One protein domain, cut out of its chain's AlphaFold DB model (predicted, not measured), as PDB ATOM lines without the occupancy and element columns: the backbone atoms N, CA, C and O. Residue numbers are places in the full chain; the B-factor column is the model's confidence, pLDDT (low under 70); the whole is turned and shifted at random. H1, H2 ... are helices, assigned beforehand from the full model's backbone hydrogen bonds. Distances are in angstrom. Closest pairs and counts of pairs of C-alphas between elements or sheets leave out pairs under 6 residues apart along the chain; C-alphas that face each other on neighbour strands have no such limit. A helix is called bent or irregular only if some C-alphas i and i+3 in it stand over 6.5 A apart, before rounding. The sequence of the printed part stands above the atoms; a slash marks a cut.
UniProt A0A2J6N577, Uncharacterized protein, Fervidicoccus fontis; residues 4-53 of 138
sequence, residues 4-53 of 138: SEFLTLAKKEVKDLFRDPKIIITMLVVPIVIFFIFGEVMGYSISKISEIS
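This is residues 4 to 53 of the 138 residues of an uncharacterized protein of Fervidicoccus fontis (UniProt A0A2J6N577). Two helices meet at their ends in a wide, open corner, like an L with one short arm, H1, and one long arm, H2, which kinks part of the way along. The two arms lie nearly in one flat layer, with nothing packed between them. The printed part has 50 residues, H1 then H2 along the chain, no named strand, and is all helix. It is extended, with a radius of gyration of the C-alphas of 19.2 A and spans of 57 by 25 by 5 A.

H1 is residues 4 to 17, 19.9 A long, from C-alpha 4 at (28.029, -9.689, 9.018). H2 is residues 21 to 53, 45.8 A long, ending at C-alpha 53 at (37.860, -63.126, 3.756).

A tight link of 3 residues joins H1 to H2. The two are close but not clearly touching; their closest C-alphas, of Leu 17 and Ile 23, are 7.1 A apart. Their lines are about perpendicular, at 83 degrees. H2 has a kink of 35 degrees near residue 40; it is neither bent nor irregular, but only just: C-alphas 37 and 40 are 6.2 A apart. Every O i to N i+4 pair is within hydrogen-bond range in H1, and 26 of 29 in H2.

The C-alphas farthest apart, of Glu 5 and Ile 52, are 56.8 A apart. The printed part has no cut. Mean pLDDT of the printed part is 82.1; residues 44 to 53 are under 70.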
ATOM      1  N   SER A   4      27.042 -10.351   9.878       90.62
ATOM      2  CA  SER A   4      28.029  -9.689   9.018       90.62
ATOM      3  C   SER A   4      29.345  -9.409   9.746       90.62
ATOM      4  O   SER A   4      30.410  -9.574   9.153       90.62
ATOM      5  N   GLU A   5      29.300  -9.065  11.034       93.31
ATOM      6  CA  GLU A   5      30.495  -8.895  11.872       93.31
ATOM      7  C   GLU A   5      31.262 -10.213  12.019       93.31
ATOM      8  O   GLU A   5      32.479 -10.243  11.844       93.31
ATOM      9  N   PHE A   6      30.549 -11.321  12.250       93.19
ATOM     10  CA  PHE A   6      31.154 -12.651  12.332       93.19
ATOM     11  C   PHE A   6      31.838 -13.070  11.032       93.19
ATOM     12  O   PHE A   6      32.996 -13.481  11.051       93.19
ATOM     13  N   LEU A   7      31.157 -12.928   9.893       94.69
ATOM     14  CA  LEU A   7      31.726 -13.283   8.591       94.69
ATOM     15  C   LEU A   7      32.944 -12.420   8.236       94.69
ATOM     16  O   LEU A   7      33.895 -12.914   7.633       94.69
ATOM     17  N   THR A   8      32.937 -11.148   8.637       95.12
ATOM     18  CA  THR A   8      34.075 -10.242   8.437       95.12
ATOM     19  C   THR A   8      35.282 -10.687   9.260       95.12
ATOM     20  O   THR A   8      36.395 -10.744   8.733       95.12
ATOM     21  N   LEU A   9      35.059 -11.071  10.520       94.56
ATOM     22  CA  LEU A   9      36.105 -11.594  11.397       94.56
ATOM     23  C   LEU A   9      36.655 -12.932  10.880       94.56
ATOM     24  O   LEU A   9      37.863 -13.090  10.738       94.56
ATOM     25  N   ALA A  10      35.773 -13.862  10.506       92.31
ATOM     26  CA  ALA A  10      36.153 -15.167   9.970       92.31
ATOM     27  C   ALA A  10      36.964 -15.041   8.671       92.31
ATOM     28  O   ALA A  10      37.974 -15.716   8.494       92.31
ATOM     29  N   LYS A  11      36.575 -14.129   7.771       94.75
ATOM     30  CA  LYS A  11      37.327 -13.855   6.538       94.75
ATOM     31  C   LYS A  11      38.722 -13.298   6.827       94.75
ATOM     32  O   LYS A  11      39.657 -13.624   6.099       94.75
ATOM     33  N   LYS A  12      38.861 -12.463   7.860       92.94
ATOM     34  CA  LYS A  12      40.160 -11.948   8.303       92.94
ATOM     35  C   LYS A  12      41.041 -13.085   8.824       92.94
ATOM     36  O   LYS A  12      42.151 -13.227   8.333       92.94
ATOM     37  N   GLU A  13      40.521 -13.921   9.719       91.44
ATOM     38  CA  GLU A  13      41.256 -15.065  10.282       91.44
ATOM     39  C   GLU A  13      41.707 -16.054   9.201       91.44
ATOM     40  O   GLU A  13      42.870 -16.441   9.150       91.44
ATOM     41  N   VAL A  14      40.822 -16.401   8.261       88.94
ATOM     42  CA  VAL A  14      41.180 -17.257   7.121       88.94
ATOM     43  C   VAL A  14      42.274 -16.599   6.274       88.94
ATOM     44  O   VAL A  14      43.251 -17.247   5.913       88.94
ATOM     45  N   LYS A  15      42.156 -15.301   5.976       89.25
ATOM     46  CA  LYS A  15      43.164 -14.573   5.197       89.25
ATOM     47  C   LYS A  15      44.512 -14.493   5.916       89.25
ATOM     48  O   LYS A  15      45.538 -14.608   5.252       89.25
ATOM     49  N   ASP A  16      44.512 -14.304   7.232       89.12
ATOM     50  CA  ASP A  16      45.724 -14.277   8.050       89.12
ATOM     51  C   ASP A  16      46.379 -15.669   8.109       89.12
ATOM     52  O   ASP A  16      47.599 -15.765   7.983       89.12
ATOM     53  N   LEU A  17      45.588 -16.749   8.147       84.69
ATOM     54  CA  LEU A  17      46.079 -18.130   8.044       84.69
ATOM     55  C   LEU A  17      46.754 -18.411   6.690       84.69
ATOM     56  O   LEU A  17      47.818 -19.024   6.639       84.69
ATOM     57  N   PHE A  18      46.170 -17.924   5.588       85.94
ATOM     58  CA  PHE A  18      46.746 -18.061   4.243       85.94
ATOM     59  C   PHE A  18      47.939 -17.121   3.976       85.94
ATOM     60  O   PHE A  18      48.589 -17.219   2.934       85.94
ATOM     61  N   ARG A  19      48.235 -16.184   4.881       88.31
ATOM     62  CA  ARG A  19      49.325 -15.216   4.709       88.31
ATOM     63  C   ARG A  19      50.689 -15.797   5.078       88.31
ATOM     64  O   ARG A  19      51.706 -15.250   4.651       88.31
ATOM     65  N   ASP A  20      50.711 -16.886   5.845       89.69
ATOM     66  CA  ASP A  20      51.933 -17.611   6.172       89.69
ATOM     67  C   ASP A  20      52.074 -18.861   5.279       89.69
ATOM     68  O   ASP A  20      51.403 -19.877   5.504       89.69
ATOM     69  N   PRO A  21      52.958 -18.834   4.263       81.56
ATOM     70  CA  PRO A  21      53.179 -19.984   3.394       81.56
ATOM     71  C   PRO A  21      53.680 -21.206   4.172       81.56
ATOM     72  O   PRO A  21      53.399 -22.330   3.769       81.56
ATOM     73  N   LYS A  22      54.356 -21.023   5.312       85.31
ATOM     74  CA  LYS A  22      54.837 -22.122   6.154       85.31
ATOM     75  C   LYS A  22      53.673 -22.891   6.781       85.31
ATOM     76  O   LYS A  22      53.732 -24.118   6.850       85.31
ATOM     77  N   ILE A  23      52.603 -22.199   7.184       86.81
ATOM     78  CA  ILE A  23      51.388 -22.824   7.732       86.81
ATOM     79  C   ILE A  23      50.666 -23.618   6.644       86.81
ATOM     80  O   ILE A  23      50.354 -24.785   6.862       86.81
ATOM     81  N   ILE A  24      50.469 -23.032   5.459       83.50
ATOM     82  CA  ILE A  24      49.821 -23.716   4.326       83.50
ATOM     83  C   ILE A  24      50.611 -24.964   3.920       83.50
ATOM     84  O   ILE A  24      50.036 -26.037   3.738       83.50
ATOM     85  N   ILE A  25      51.936 -24.833   3.810       87.00
ATOM     86  CA  ILE A  25      52.829 -25.942   3.472       87.00
ATOM     87  C   ILE A  25      52.712 -27.030   4.534       87.00
ATOM     88  O   ILE A  25      52.516 -28.184   4.186       87.00
ATOM     89  N   THR A  26      52.755 -26.692   5.820       87.25
ATOM     90  CA  THR A  26      52.648 -27.700   6.886       87.25
ATOM     91  C   THR A  26      51.270 -28.373   6.886       87.25
ATOM     92  O   THR A  26      51.182 -29.592   7.009       87.25
ATOM     93  N   MET A  27      50.197 -27.607   6.671       88.12
ATOM     94  CA  MET A  27      48.818 -28.101   6.637       88.12
ATOM     95  C   MET A  27      48.539 -29.031   5.448       88.12
ATOM     96  O   MET A  27      47.697 -29.912   5.570       88.12
ATOM     97  N   LEU A  28      49.232 -28.867   4.318       87.31
ATOM     98  CA  LEU A  28      49.083 -29.738   3.146       87.31
ATOM     99  C   LEU A  28      50.113 -30.872   3.111       87.31
ATOM    100  O   LEU A  28      49.754 -32.021   2.865       87.31
ATOM    101  N   VAL A  29      51.386 -30.578   3.377       89.75
ATOM    102  CA  VAL A  29      52.488 -31.545   3.265       89.75
ATOM    103  C   VAL A  29      52.384 -32.627   4.333       89.75
ATOM    104  O   VAL A  29      52.592 -33.795   4.016       89.75
ATOM    105  N   VAL A  30      52.021 -32.282   5.573       90.19
ATOM    106  CA  VAL A  30      51.933 -33.277   6.655       90.19
ATOM    107  C   VAL A  30      50.865 -34.343   6.361       90.19
ATOM    108  O   VAL A  30      51.222 -35.522   6.380       90.19
ATOM    109  N   PRO A  31      49.603 -34.004   6.013       88.00
ATOM    110  CA  PRO A  31      48.618 -35.015   5.628       88.00
ATOM    111  C   PRO A  31      49.050 -35.854   4.428       88.00
ATOM    112  O   PRO A  31      48.875 -37.066   4.442       88.00
ATOM    113  N   ILE A  32      49.654 -35.235   3.411       91.81
ATOM    114  CA  ILE A  32      50.114 -35.938   2.208       91.81
ATOM    115  C   ILE A  32      51.192 -36.978   2.555       91.81
ATOM    116  O   ILE A  32      51.086 -38.130   2.142       91.81
ATOM    117  N   VAL A  33      52.195 -36.611   3.358       90.62
ATOM    118  CA  VAL A  33      53.257 -37.532   3.803       90.62
ATOM    119  C   VAL A  33      52.685 -38.674   4.643       90.62
ATOM    120  O   VAL A  33      53.045 -39.830   4.436       90.62
ATOM    121  N   ILE A  34      51.750 -38.370   5.547       88.25
ATOM    122  CA  ILE A  34      51.033 -39.377   6.336       88.25
ATOM    123  C   ILE A  34      50.289 -40.346   5.408       88.25
ATOM    124  O   ILE A  34      50.431 -41.552   5.572       88.25
ATOM    125  N   PHE A  35      49.564 -39.862   4.394       85.56
ATOM    126  CA  PHE A  35      48.877 -40.733   3.435       85.56
ATOM    127  C   PHE A  35      49.833 -41.647   2.666       85.56
ATOM    128  O   PHE A  35      49.517 -42.820   2.483       85.56
ATOM    129  N   PHE A  36      51.006 -41.154   2.261       85.50
ATOM    130  CA  PHE A  36      52.011 -41.992   1.604       85.50
ATOM    131  C   PHE A  36      52.553 -43.089   2.528       85.50
ATOM    132  O   PHE A  36      52.661 -44.237   2.109       85.50
ATOM    133  N   ILE A  37      52.826 -42.767   3.796       87.06
ATOM    134  CA  ILE A  37      53.320 -43.740   4.782       87.06
ATOM    135  C   ILE A  37      52.237 -44.774   5.125       87.06
ATOM    136  O   ILE A  37      52.500 -45.975   5.163       87.06
ATOM    137  N   PHE A  38      51.001 -44.328   5.366       83.25
ATOM    138  CA  PHE A  38      49.897 -45.217   5.731       83.25
ATOM    139  C   PHE A  38      49.349 -46.021   4.551       83.25
ATOM    140  O   PHE A  38      48.791 -47.092   4.784       83.25
ATOM    141  N   GLY A  39      49.515 -45.560   3.310       75.88
ATOM    142  CA  GLY A  39      49.062 -46.275   2.117       75.88
ATOM    143  C   GLY A  39      49.639 -47.690   2.024       75.88
ATOM    144  O   GLY A  39      48.897 -48.638   1.771       75.88
ATOM    145  N   GLU A  40      50.928 -47.863   2.327       72.00
ATOM    146  CA  GLU A  40      51.563 -49.189   2.330       72.00
ATOM    147  C   GLU A  40      51.090 -50.067   3.499       72.00
ATOM    148  O   GLU A  40      50.785 -51.250   3.322       72.00
ATOM    149  N   VAL A  41      50.958 -49.482   4.694       77.12
ATOM    150  CA  VAL A  41      50.518 -50.191   5.909       77.12
ATOM    151  C   VAL A  41      49.062 -50.655   5.790       77.12
ATOM    152  O   VAL A  41      48.721 -51.786   6.164       77.12
ATOM    153  N   MET A  42      48.192 -49.802   5.244       72.62
ATOM    154  CA  MET A  42      46.800 -50.145   4.965       72.62
ATOM    155  C   MET A  42      46.698 -51.163   3.839       72.62
ATOM    156  O   MET A  42      45.933 -52.110   3.985       72.62
ATOM    157  N   GLY A  43      47.492 -51.034   2.772       71.31
ATOM    158  CA  GLY A  43      47.549 -52.018   1.692       71.31
ATOM    159  C   GLY A  43      47.836 -53.425   2.218       71.31
ATOM    160  O   GLY A  43      47.054 -54.337   1.980       71.31
ATOM    161  N   TYR A  44      48.875 -53.585   3.041       69.50
ATOM    162  CA  TYR A  44      49.212 -54.870   3.664       69.50
ATOM    163  C   TYR A  44      48.094 -55.424   4.563       69.50
ATOM    164  O   TYR A  44      47.778 -56.615   4.523       69.50
ATOM    165  N   SER A  45      47.473 -54.557   5.366       64.12
ATOM    166  CA  SER A  45      46.395 -54.951   6.279       64.12
ATOM    167  C   SER A  45      45.131 -55.360   5.518       64.12
ATOM    168  O   SER A  45      44.538 -56.394   5.814       64.12
ATOM    169  N   ILE A  46      44.758 -54.594   4.493       66.31
ATOM    170  CA  ILE A  46      43.616 -54.871   3.618       66.31
ATOM    171  C   ILE A  46      43.871 -56.140   2.807       66.31
ATOM    172  O   ILE A  46      42.973 -56.971   2.721       66.31
ATOM    173  N   SER A  47      45.079 -56.355   2.276       64.94
ATOM    174  CA  SER A  47      45.428 -57.595   1.574       64.94
ATOM    175  C   SER A  47      45.266 -58.815   2.478       64.94
ATOM    176  O   SER A  47      44.614 -59.775   2.074       64.94
ATOM    177  N   LYS A  48      45.746 -58.765   3.724       62.88
ATOM    178  CA  LYS A  48      45.564 -59.866   4.685       62.88
ATOM    179  C   LYS A  48      44.108 -60.101   5.063       62.88
ATOM    180  O   LYS A  48      43.666 -61.244   5.104       62.88
ATOM    181  N   ILE A  49      43.349 -59.035   5.315       59.53
ATOM    182  CA  ILE A  49      41.912 -59.141   5.591       59.53
ATOM    183  C   ILE A  49      41.189 -59.723   4.374       59.53
ATOM    184  O   ILE A  49      40.337 -60.590   4.538       59.53
ATOM    185  N   SER A  50      41.570 -59.315   3.160       59.28
ATOM    186  CA  SER A  50      41.003 -59.838   1.918       59.28
ATOM    187  C   SER A  50      41.328 -61.319   1.728       59.28
ATOM    188  O   SER A  50      40.444 -62.092   1.382       59.28
ATOM    189  N   GLU A  51      42.554 -61.749   2.033       61.28
ATOM    190  CA  GLU A  51      42.994 -63.141   1.947       61.28
ATOM    191  C   GLU A  51      42.240 -64.027   2.946       61.28
ATOM    192  O   GLU A  51      41.732 -65.082   2.572       61.28
ATOM    193  N   ILE A  52      42.067 -63.548   4.180       57.69
ATOM    194  CA  ILE A  52      41.264 -64.215   5.212       57.69
ATOM    195  C   ILE A  52      39.782 -64.242   4.807       57.69
ATOM    196  O   ILE A  52      39.129 -65.276   4.922       57.69
ATOM    197  N   SER A  53      39.240 -63.151   4.256       55.56
ATOM    198  CA  SER A  53      37.860 -63.126   3.756       55.56
ATOM    199  C   SER A  53      37.664 -64.020   2.527       55.56
ATOM    200  O   SER A  53      36.616 -64.640   2.391       55.56
TER     201      SER A  53